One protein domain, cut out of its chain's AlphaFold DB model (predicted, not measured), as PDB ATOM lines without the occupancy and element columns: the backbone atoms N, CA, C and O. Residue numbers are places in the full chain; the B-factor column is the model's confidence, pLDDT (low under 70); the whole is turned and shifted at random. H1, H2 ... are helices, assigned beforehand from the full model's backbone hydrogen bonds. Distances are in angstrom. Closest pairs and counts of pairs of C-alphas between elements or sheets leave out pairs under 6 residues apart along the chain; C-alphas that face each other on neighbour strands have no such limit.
ATOM      1  N   ARG A 566       6.739 -44.858  47.486       49.91
ATOM      2  CA  ARG A 566       6.325 -46.260  47.318       49.91
ATOM      3  C   ARG A 566       6.732 -46.863  45.970       49.91
ATOM      4  O   ARG A 566       7.181 -48.009  45.960       49.91
ATOM      5  N   LEU A 567       6.655 -46.100  44.877       52.34
ATOM      6  CA  LEU A 567       7.153 -46.502  43.552       52.34
ATOM      7  C   LEU A 567       8.687 -46.606  43.525       52.34
ATOM      8  O   LEU A 567       9.229 -47.653  43.183       52.34
ATOM      9  N   GLN A 568       9.382 -45.545  43.934       42.94
ATOM     10  CA  GLN A 568      10.837 -45.398  43.842       42.94
ATOM     11  C   GLN A 568      11.609 -46.363  44.755       42.94
ATOM     12  O   GLN A 568      12.668 -46.844  44.369       42.94
ATOM     13  N   HIS A 569      11.072 -46.689  45.935       45.41
ATOM     14  CA  HIS A 569      11.686 -47.633  46.880       45.41
ATOM     15  C   HIS A 569      11.149 -49.073  46.725       45.41
ATOM     16  O   HIS A 569      11.391 -49.918  47.585       45.41
ATOM     17  N   GLY A 570      10.384 -49.369  45.664       45.97
ATOM     18  CA  GLY A 570       9.929 -50.731  45.356       45.97
ATOM     19  C   GLY A 570       8.978 -51.356  46.388       45.97
ATOM     20  O   GLY A 570       8.922 -52.579  46.509       45.97
ATOM     21  N   TYR A 571       8.207 -50.559  47.139       45.12
ATOM     22  CA  TYR A 571       7.359 -51.061  48.236       45.12
ATOM     23  C   TYR A 571       6.172 -51.936  47.782       45.12
ATOM     24  O   TYR A 571       5.504 -52.556  48.618       45.12
ATOM     25  N   TYR A 572       5.914 -52.038  46.476       54.91
ATOM     26  CA  TYR A 572       4.870 -52.878  45.891       54.91
ATOM     27  C   TYR A 572       5.218 -54.373  45.950       54.91
ATOM     28  O   TYR A 572       5.522 -55.011  44.947       54.91
ATOM     29  N   ARG A 573       5.062 -54.977  47.138       43.19
ATOM     30  CA  ARG A 573       5.188 -56.435  47.364       43.19
ATOM     31  C   ARG A 573       4.240 -57.299  46.514       43.19
ATOM     32  O   ARG A 573       4.348 -58.523  46.555       43.19
ATOM     33  N   ARG A 574       3.256 -56.702  45.829       57.72
ATOM     34  CA  ARG A 574       2.273 -57.379  44.971       57.72
ATOM     35  C   ARG A 574       1.891 -56.487  43.794       57.72
ATOM     36  O   ARG A 574       1.529 -55.330  43.989       57.72
ATOM     37  N   GLU A 575       1.871 -57.080  42.606       61.16
ATOM     38  CA  GLU A 575       1.491 -56.447  41.339       61.16
ATOM     39  C   GLU A 575       0.121 -55.743  41.390       61.16
ATOM     40  O   GLU A 575      -0.012 -54.608  40.944       61.16
ATOM     41  N   ALA A 576      -0.876 -56.349  42.044       69.00
ATOM     42  CA  ALA A 576      -2.212 -55.763  42.182       69.00
ATOM     43  C   ALA A 576      -2.228 -54.378  42.867       69.00
ATOM     44  O   ALA A 576      -3.088 -53.562  42.551       69.00
ATOM     45  N   ALA A 577      -1.278 -54.090  43.767       69.44
ATOM     46  CA  ALA A 577      -1.176 -52.784  44.424       69.44
ATOM     47  C   ALA A 577      -0.495 -51.726  43.533       69.44
ATOM     48  O   ALA A 577      -0.811 -50.546  43.617       69.44
ATOM     49  N   LEU A 578       0.400 -52.143  42.628       78.31
ATOM     50  CA  LEU A 578       0.905 -51.262  41.573       78.31
ATOM     51  C   LEU A 578      -0.249 -50.872  40.633       78.31
ATOM     52  O   LEU A 578      -0.377 -49.718  40.230       78.31
ATOM     53  N   HIS A 579      -1.114 -51.839  40.313       79.56
ATOM     54  CA  HIS A 579      -2.239 -51.647  39.402       79.56
ATOM     55  C   HIS A 579      -3.369 -50.807  40.012       79.56
ATOM     56  O   HIS A 579      -3.902 -49.958  39.301       79.56
ATOM     57  N   SER A 580      -3.693 -50.953  41.306       76.56
ATOM     58  CA  SER A 580      -4.663 -50.066  41.974       76.56
ATOM     59  C   SER A 580      -4.243 -48.601  41.897       76.56
ATOM     60  O   SER A 580      -5.063 -47.735  41.597       76.56
ATOM     61  N   ASP A 581      -2.957 -48.329  42.109       80.12
ATOM     62  CA  ASP A 581      -2.439 -46.967  42.189       80.12
ATOM     63  C   ASP A 581      -2.311 -46.346  40.783       80.12
ATOM     64  O   ASP A 581      -2.674 -45.185  40.585       80.12
ATOM     65  N   LEU A 582      -1.928 -47.135  39.767       80.44
ATOM     66  CA  LEU A 582      -1.989 -46.732  38.352       80.44
ATOM     67  C   LEU A 582      -3.423 -46.443  37.883       80.44
ATOM     68  O   LEU A 582      -3.656 -45.428  37.225       80.44
ATOM     69  N   LEU A 583      -4.396 -47.284  38.242       85.19
ATOM     70  CA  LEU A 583      -5.805 -47.067  37.895       85.19
ATOM     71  C   LEU A 583      -6.396 -45.857  38.632       85.19
ATOM     72  O   LEU A 583      -7.174 -45.107  38.042       85.19
ATOM     73  N   LEU A 584      -5.977 -45.597  39.874       83.62
ATOM     74  CA  LEU A 584      -6.334 -44.385  40.614       83.62
ATOM     75  C   LEU A 584      -5.760 -43.123  39.946       83.62
ATOM     76  O   LEU A 584      -6.461 -42.113  39.840       83.62
ATOM     77  N   VAL A 585      -4.522 -43.175  39.441       81.94
ATOM     78  CA  VAL A 585      -3.923 -42.088  38.646       81.94
ATOM     79  C   VAL A 585      -4.684 -41.883  37.331       81.94
ATOM     80  O   VAL A 585      -5.088 -40.757  37.052       81.94
ATOM     81  N   ILE A 586      -4.967 -42.941  36.564       87.56
ATOM     82  CA  ILE A 586      -5.751 -42.877  35.312       87.56
ATOM     83  C   ILE A 586      -7.155 -42.298  35.565       87.56
ATOM     84  O   ILE A 586      -7.610 -41.423  34.824       87.56
ATOM     85  N   HIS A 587      -7.831 -42.732  36.634       86.19
ATOM     86  CA  HIS A 587      -9.146 -42.223  37.024       86.19
ATOM     87  C   HIS A 587      -9.103 -40.731  37.375       86.19
ATOM     88  O   HIS A 587      -9.918 -39.959  36.872       86.19
ATOM     89  N   ASN A 588      -8.138 -40.304  38.196       82.44
ATOM     90  CA  ASN A 588      -7.975 -38.893  38.550       82.44
ATOM     91  C   ASN A 588      -7.616 -38.038  37.325       82.44
ATOM     92  O   ASN A 588      -8.231 -36.994  37.115       82.44
ATOM     93  N   CYS A 589      -6.702 -38.496  36.466       80.12
ATOM     94  CA  CYS A 589      -6.367 -37.804  35.224       80.12
ATOM     95  C   CYS A 589      -7.603 -37.618  34.332       80.12
ATOM     96  O   CYS A 589      -7.876 -36.489  33.927       80.12
ATOM     97  N   ARG A 590      -8.418 -38.658  34.104       89.31
ATOM     98  CA  ARG A 590      -9.700 -38.525  33.380       89.31
ATOM     99  C   ARG A 590     -10.666 -37.550  34.057       89.31
ATOM    100  O   ARG A 590     -11.255 -36.715  33.380       89.31
ATOM    101  N   LYS A 591     -10.818 -37.640  35.382       84.38
ATOM    102  CA  LYS A 591     -11.757 -36.828  36.171       84.38
ATOM    103  C   LYS A 591     -11.448 -35.329  36.116       84.38
ATOM    104  O   LYS A 591     -12.380 -34.531  36.087       84.38
ATOM    105  N   PHE A 592     -10.169 -34.953  36.104       82.38
ATOM    106  CA  PHE A 592      -9.745 -33.549  36.081       82.38
ATOM    107  C   PHE A 592      -9.439 -33.006  34.674       82.38
ATOM    108  O   PHE A 592      -9.436 -31.794  34.498       82.38
ATOM    109  N   ASN A 593      -9.236 -33.868  33.670       83.69
ATOM    110  CA  ASN A 593      -8.803 -33.481  32.317       83.69
ATOM    111  C   ASN A 593      -9.763 -34.014  31.228       83.69
ATOM    112  O   ASN A 593      -9.337 -34.460  30.165       83.69
ATOM    113  N   ALA A 594     -11.074 -34.008  31.495       74.38
ATOM    114  CA  ALA A 594     -12.088 -34.686  30.674       74.38
ATOM    115  C   ALA A 594     -12.247 -34.157  29.227       74.38
ATOM    116  O   ALA A 594     -12.847 -34.843  28.404       74.38
ATOM    117  N   ALA A 595     -11.721 -32.966  28.918       75.81
ATOM    118  CA  ALA A 595     -11.733 -32.359  27.580       75.81
ATOM    119  C   ALA A 595     -10.340 -32.305  26.907       75.81
ATOM    120  O   ALA A 595     -10.220 -31.837  25.778       75.81
ATOM    121  N   GLU A 596      -9.291 -32.773  27.588       83.19
ATOM    122  CA  GLU A 596      -7.890 -32.648  27.160       83.19
ATOM    123  C   GLU A 596      -7.402 -33.861  26.346       83.19
ATOM    124  O   GLU A 596      -7.885 -34.981  26.565       83.19
ATOM    125  N   PRO A 597      -6.338 -33.722  25.524       79.00
ATOM    126  CA  PRO A 597      -5.623 -34.855  24.921       79.00
ATOM    127  C   PRO A 597      -5.095 -35.866  25.954       79.00
ATOM    128  O   PRO A 597      -4.968 -37.057  25.659       79.00
ATOM    129  N   LEU A 598      -4.850 -35.421  27.193       69.88
ATOM    130  CA  LEU A 598      -4.519 -36.282  28.333       69.88
ATOM    131  C   LEU A 598      -5.585 -37.355  28.609       69.88
ATOM    132  O   LEU A 598      -5.226 -38.454  29.029       69.88
ATOM    133  N   SER A 599      -6.868 -37.099  28.324       81.75
ATOM    134  CA  SER A 599      -7.918 -38.124  28.425       81.75
ATOM    135  C   SER A 599      -7.718 -39.255  27.407       81.75
ATOM    136  O   SER A 599      -7.852 -40.426  27.760       81.75
ATOM    137  N   VAL A 600      -7.307 -38.925  26.177       83.31
ATOM    138  CA  VAL A 600      -7.010 -39.892  25.109       83.31
ATOM    139  C   VAL A 600      -5.768 -40.712  25.460       83.31
ATOM    140  O   VAL A 600      -5.795 -41.934  25.342       83.31
ATOM    141  N   LEU A 601      -4.719 -40.072  25.984       80.06
ATOM    142  CA  LEU A 601      -3.519 -40.764  26.470       80.06
ATOM    143  C   LEU A 601      -3.821 -41.689  27.662       80.06
ATOM    144  O   LEU A 601      -3.277 -42.786  27.731       80.06
ATOM    145  N   CYS A 602      -4.736 -41.306  28.560       88.88
ATOM    146  CA  CYS A 602      -5.220 -42.187  29.629       88.88
ATOM    147  C   CYS A 602      -6.020 -43.382  29.088       88.88
ATOM    148  O   CYS A 602      -5.878 -44.490  29.600       88.88
ATOM    149  N   ASN A 603      -6.837 -43.177  28.049       86.31
ATOM    150  CA  ASN A 603      -7.579 -44.253  27.390       86.31
ATOM    151  C   ASN A 603      -6.637 -45.243  26.693       86.31
ATOM    152  O   ASN A 603      -6.822 -46.450  26.824       86.31
ATOM    153  N   GLU A 604      -5.606 -44.755  26.000       86.69
ATOM    154  CA  GLU A 604      -4.657 -45.628  25.309       86.69
ATOM    155  C   GLU A 604      -3.695 -46.321  26.295       86.69
ATOM    156  O   GLU A 604      -3.368 -47.488  26.101       86.69
ATOM    157  N   LEU A 605      -3.331 -45.683  27.418       83.75
ATOM    158  CA  LEU A 605      -2.601 -46.341  28.512       83.75
ATOM    159  C   LEU A 605      -3.424 -47.478  29.145       83.75
ATOM    160  O   LEU A 605      -2.909 -48.582  29.314       83.75
ATOM    161  N   GLU A 606      -4.706 -47.249  29.439       89.38
ATOM    162  CA  GLU A 606      -5.614 -48.288  29.947       89.38
ATOM    163  C   GLU A 606      -5.820 -49.418  28.922       89.38
ATOM    164  O   GLU A 606      -5.817 -50.602  29.274       89.38
ATOM    165  N   ARG A 607      -5.906 -49.080  27.631       85.12
ATOM    166  CA  ARG A 607      -5.938 -50.057  26.538       85.12
ATOM    167  C   ARG A 607      -4.652 -50.879  26.477       85.12
ATOM    168  O   ARG A 607      -4.725 -52.095  26.329       85.12
ATOM    169  N   HIS A 608      -3.483 -50.260  26.634       79.00
ATOM    170  CA  HIS A 608      -2.203 -50.967  26.699       79.00
ATOM    171  C   HIS A 608      -2.113 -51.871  27.939       79.00
ATOM    172  O   HIS A 608      -1.724 -53.031  27.805       79.00
ATOM    173  N   MET A 609      -2.558 -51.417  29.116       82.38
ATOM    174  CA  MET A 609      -2.679 -52.268  30.311       82.38
ATOM    175  C   MET A 609      -3.652 -53.440  30.100       82.38
ATOM    176  O   MET A 609      -3.406 -54.535  30.606       82.38
ATOM    177  N   SER A 610      -4.717 -53.244  29.316       81.19
ATOM    178  CA  SER A 610      -5.664 -54.301  28.932       81.19
ATOM    179  C   SER A 610      -5.033 -55.319  27.973       81.19
ATOM    180  O   SER A 610      -5.119 -56.521  28.208       81.19
ATOM    181  N   MET A 611      -4.354 -54.856  26.915       77.81
ATOM    182  CA  MET A 611      -3.681 -55.720  25.931       77.81
ATOM    183  C   MET A 611      -2.543 -56.540  26.553       77.81
ATOM    184  O   MET A 611      -2.322 -57.681  26.157       77.81
ATOM    185  N   LEU A 612      -1.852 -55.981  27.550       76.06
ATOM    186  CA  LEU A 612      -0.781 -56.644  28.301       76.06
ATOM    187  C   LEU A 612      -1.286 -57.528  29.457       76.06
ATOM    188  O   LEU A 612      -0.467 -58.056  30.206       76.06
ATOM    189  N   GLN A 613      -2.608 -57.678  29.615       78.94
ATOM    190  CA  GLN A 613      -3.253 -58.450  30.691       78.94
ATOM    191  C   GLN A 613      -2.831 -58.009  32.110       78.94
ATOM    192  O   GLN A 613      -2.860 -58.795  33.052       78.94
ATOM    193  N   LEU A 614      -2.437 -56.738  32.261       69.06
ATOM    194  CA  LEU A 614      -2.077 -56.127  33.545       69.06
ATOM    195  C   LEU A 614      -3.335 -55.726  34.323       69.06
ATOM    196  O   LEU A 614      -3.429 -55.942  35.528       69.06
ATOM    197  N   LEU A 615      -4.338 -55.190  33.623       70.62
ATOM    198  CA  LEU A 615      -5.671 -55.008  34.191       70.62
ATOM    199  C   LEU A 615      -6.224 -56.375  34.641       70.62
ATOM    200  O   LEU A 615      -6.297 -57.278  33.801       70.62
ATOM    201  N   PRO A 616      -6.617 -56.559  35.920       62.59
ATOM    202  CA  PRO A 616      -7.098 -57.846  36.401       62.59
ATOM    203  C   PRO A 616      -8.297 -58.313  35.574       62.59
ATOM    204  O   PRO A 616      -9.375 -57.718  35.622       62.59
ATOM    205  N   GLN A 617      -8.125 -59.404  34.824       57.00
ATOM    206  CA  GLN A 617      -9.167 -59.923  33.931       57.00
ATOM    207  C   GLN A 617     -10.470 -60.223  34.695       57.00
ATOM    208  O   GLN A 617     -11.563 -60.049  34.161       57.00
ATOM    209  N   GLN A 618     -10.342 -60.576  35.979       59.03
ATOM    210  CA  GLN A 618     -11.439 -60.770  36.923       59.03
ATOM    211  C   GLN A 618     -12.217 -59.478  37.242       59.03
ATOM    212  O   GLN A 618     -13.434 -59.547  37.358       59.03
ATOM    213  N   GLU A 619     -11.578 -58.305  37.345       58.12
ATOM    214  CA  GLU A 619     -12.289 -57.029  37.555       58.12
ATOM    215  C   GLU A 619     -13.007 -56.568  36.287       58.12
ATOM    216  O   GLU A 619     -14.159 -56.145  36.363       58.12
ATOM    217  N   VAL A 620     -12.384 -56.708  35.112       62.88
ATOM    218  CA  VAL A 620     -13.040 -56.393  33.830       62.88
ATOM    219  C   VAL A 620     -14.247 -57.311  33.614       62.88
ATOM    220  O   VAL A 620     -15.336 -56.842  33.282       62.88
ATOM    221  N   GLN A 621     -14.097 -58.611  33.889       70.69
ATOM    222  CA  GLN A 621     -15.193 -59.577  33.828       70.69
ATOM    223  C   GLN A 621     -16.267 -59.309  34.897       70.69
ATOM    224  O   GLN A 621     -17.453 -59.454  34.613       70.69
ATOM    225  N   GLN A 622     -15.894 -58.860  36.102       72.69
ATOM    226  CA  GLN A 622     -16.847 -58.500  37.157       72.69
ATOM    227  C   GLN A 622     -17.586 -57.184  36.858       72.69
ATOM    228  O   GLN A 622     -18.779 -57.097  37.143       72.69
ATOM    229  N   GLN A 623     -16.946 -56.191  36.228       76.12
ATOM    230  CA  GLN A 623     -17.630 -54.994  35.729       76.12
ATOM    231  C   GLN A 623     -18.589 -55.330  34.585       76.12
ATOM    232  O   GLN A 623     -19.729 -54.872  34.610       76.12
ATOM    233  N   GLN A 624     -18.183 -56.165  33.622       79.50
ATOM    234  CA  GLN A 624     -19.081 -56.647  32.564       79.50
ATOM    235  C   GLN A 624     -20.261 -57.437  33.150       79.50
ATOM    236  O   GLN A 624     -21.404 -57.230  32.744       79.50
ATOM    237  N   LEU A 625     -20.020 -58.271  34.168       82.44
ATOM    238  CA  LEU A 625     -21.073 -58.986  34.887       82.44
ATOM    239  C   LEU A 625     -22.007 -58.028  35.646       82.44
ATOM    240  O   LEU A 625     -23.221 -58.193  35.571       82.44
ATOM    241  N   GLN A 626     -21.487 -56.993  36.318       82.25
ATOM    242  CA  GLN A 626     -22.314 -55.960  36.959       82.25
ATOM    243  C   GLN A 626     -23.123 -55.143  35.943       82.25
ATOM    244  O   GLN A 626     -24.289 -54.854  36.202       82.25
ATOM    245  N   GLN A 627     -22.547 -54.787  34.791       86.62
ATOM    246  CA  GLN A 627     -23.265 -54.109  33.708       86.62
ATOM    247  C   GLN A 627     -24.400 -54.994  33.184       86.62
ATOM    248  O   GLN A 627     -25.547 -54.556  33.175       86.62
ATOM    249  N   HIS A 628     -24.124 -56.264  32.883       85.38
ATOM    250  CA  HIS A 628     -25.128 -57.225  32.427       85.38
ATOM    251  C   HIS A 628     -26.232 -57.474  33.477       85.38
ATOM    252  O   HIS A 628     -27.415 -57.490  33.138       85.38
ATOM    253  N   ILE A 629     -25.888 -57.585  34.767       90.12
ATOM    254  CA  ILE A 629     -26.865 -57.663  35.872       90.12
ATOM    255  C   ILE A 629     -27.721 -56.389  35.934       90.12
ATOM    256  O   ILE A 629     -28.940 -56.473  36.067       90.12
ATOM    257  N   LYS A 630     -27.111 -55.206  35.801       85.38
ATOM    258  CA  LYS A 630     -27.806 -53.908  35.828       85.38
ATOM    259  C   LYS A 630     -28.737 -53.727  34.626       85.38
ATOM    260  O   LYS A 630     -29.825 -53.174  34.781       85.38
ATOM    261  N   GLU A 631     -28.356 -54.227  33.454       86.56
ATOM    262  CA  GLU A 631     -29.199 -54.256  32.257       86.56
ATOM    263  C   GLU A 631     -30.355 -55.251  32.392       86.56
ATOM    264  O   GLU A 631     -31.501 -54.875  32.145       86.56
ATOM    265  N   GLN A 632     -30.111 -56.475  32.877       87.06
ATOM    266  CA  GLN A 632     -31.191 -57.428  33.154       87.06
ATOM    267  C   GLN A 632     -32.161 -56.918  34.228       87.06
ATOM    268  O   GLN A 632     -33.374 -57.085  34.081       87.06
ATOM    269  N   TYR A 633     -31.664 -56.234  35.263       84.38
ATOM    270  CA  TYR A 633     -32.505 -55.590  36.270       84.38
ATOM    271  C   TYR A 633     -33.340 -54.455  35.658       84.38
ATOM    272  O   TYR A 633     -34.551 -54.412  35.855       84.38
ATOM    273  N   LYS A 634     -32.736 -53.591  34.826       87.88
ATOM    274  CA  LYS A 634     -33.443 -52.526  34.090       87.88
ATOM    275  C   LYS A 634     -34.553 -53.086  33.191       87.88
ATOM    276  O   LYS A 634     -35.665 -52.563  33.211       87.88
ATOM    277  N   LEU A 635     -34.282 -54.163  32.451       86.31
ATOM    278  CA  LEU A 635     -35.277 -54.851  31.618       86.31
ATOM    279  C   LEU A 635     -36.393 -55.487  32.464       86.31
ATOM    280  O   LEU A 635     -37.567 -55.365  32.120       86.31
ATOM    281  N   THR A 636     -36.051 -56.094  33.601       83.19
ATOM    282  CA  THR A 636     -37.020 -56.725  34.514       83.19
ATOM    283  C   THR A 636     -37.916 -55.693  35.204       83.19
ATOM    284  O   THR A 636     -39.108 -55.939  35.368       83.19
ATOM    285  N   CYS A 637     -37.391 -54.516  35.559       76.94
ATOM    286  CA  CYS A 637     -38.197 -53.411  36.080       76.94
ATOM    287  C   CYS A 637     -39.172 -52.858  35.030       76.94
ATOM    288  O   CYS A 637     -40.335 -52.631  35.352       76.94
TER     289      CYS A 637
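What this domain is: This is residues 566 to 637 of the 967 residues of the protein "Wd repeat domain-containing protein" of Cyclospora cayetanensis (UniProt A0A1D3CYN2). Two helices, H1 and H2, fold back on each other as a helical hairpin, and a third, H3, sticks out from it as a long arm with residues 621 to 637 standing free. Ahead of H1, residues 566 to 574 hold no named helix and reach out on the side away from H3. The printed part has 72 residues with three named helices, in the order H1, H2, H3, and no named strand; its class is all helix. The whole is loose, with a radius of gyration of the C-alphas of 15.3 A, and elongated, spanning 51 by 33 by 20 A.

Where its parts are: Start at Arg 566 and go on to C-alpha 575 at (1.491, -56.447, 41.339), where H1 begins; it runs through residues 575 to 592, 26.0 A from first to last C-alpha. Next find H2, residues 597 to 611, 21.0 A long. Then H3, residues 617 to 637, runs 29.8 A from C-alpha 617 at (-9.167, -59.923, 33.931) to C-alpha 637 at (-38.197, -53.411, 36.080).

How they stand to each other: Look first at the hairpin of H1 and H2, which run opposite ways at a shallow tilt of 25 degrees. They touch, H1 with residues 586 to 590 alone; the closest C-alphas, those of Arg 590 and Ser 599, are 5.3 A apart. H3 is apart from H1. H2 and H3 are only just apart, with their closest C-alphas at 8.3 A. In H1, H2 and H3 every O i to N i+4 pair is within hydrogen-bond range.

The domain as a whole: The two C-alphas farthest apart, those of His 569 and Cys 637, are 51.4 A from each other. Without the free stretch, the body of 55 residues spans 35 by 25 by 15 A. The printed part has no cut, and the links H1 to H2 and H2 to H3 are tight. The mean pLDDT of the printed part is 75.3; look for values under 70 at residues 566 to 577, 598, 614 and 616 to 620.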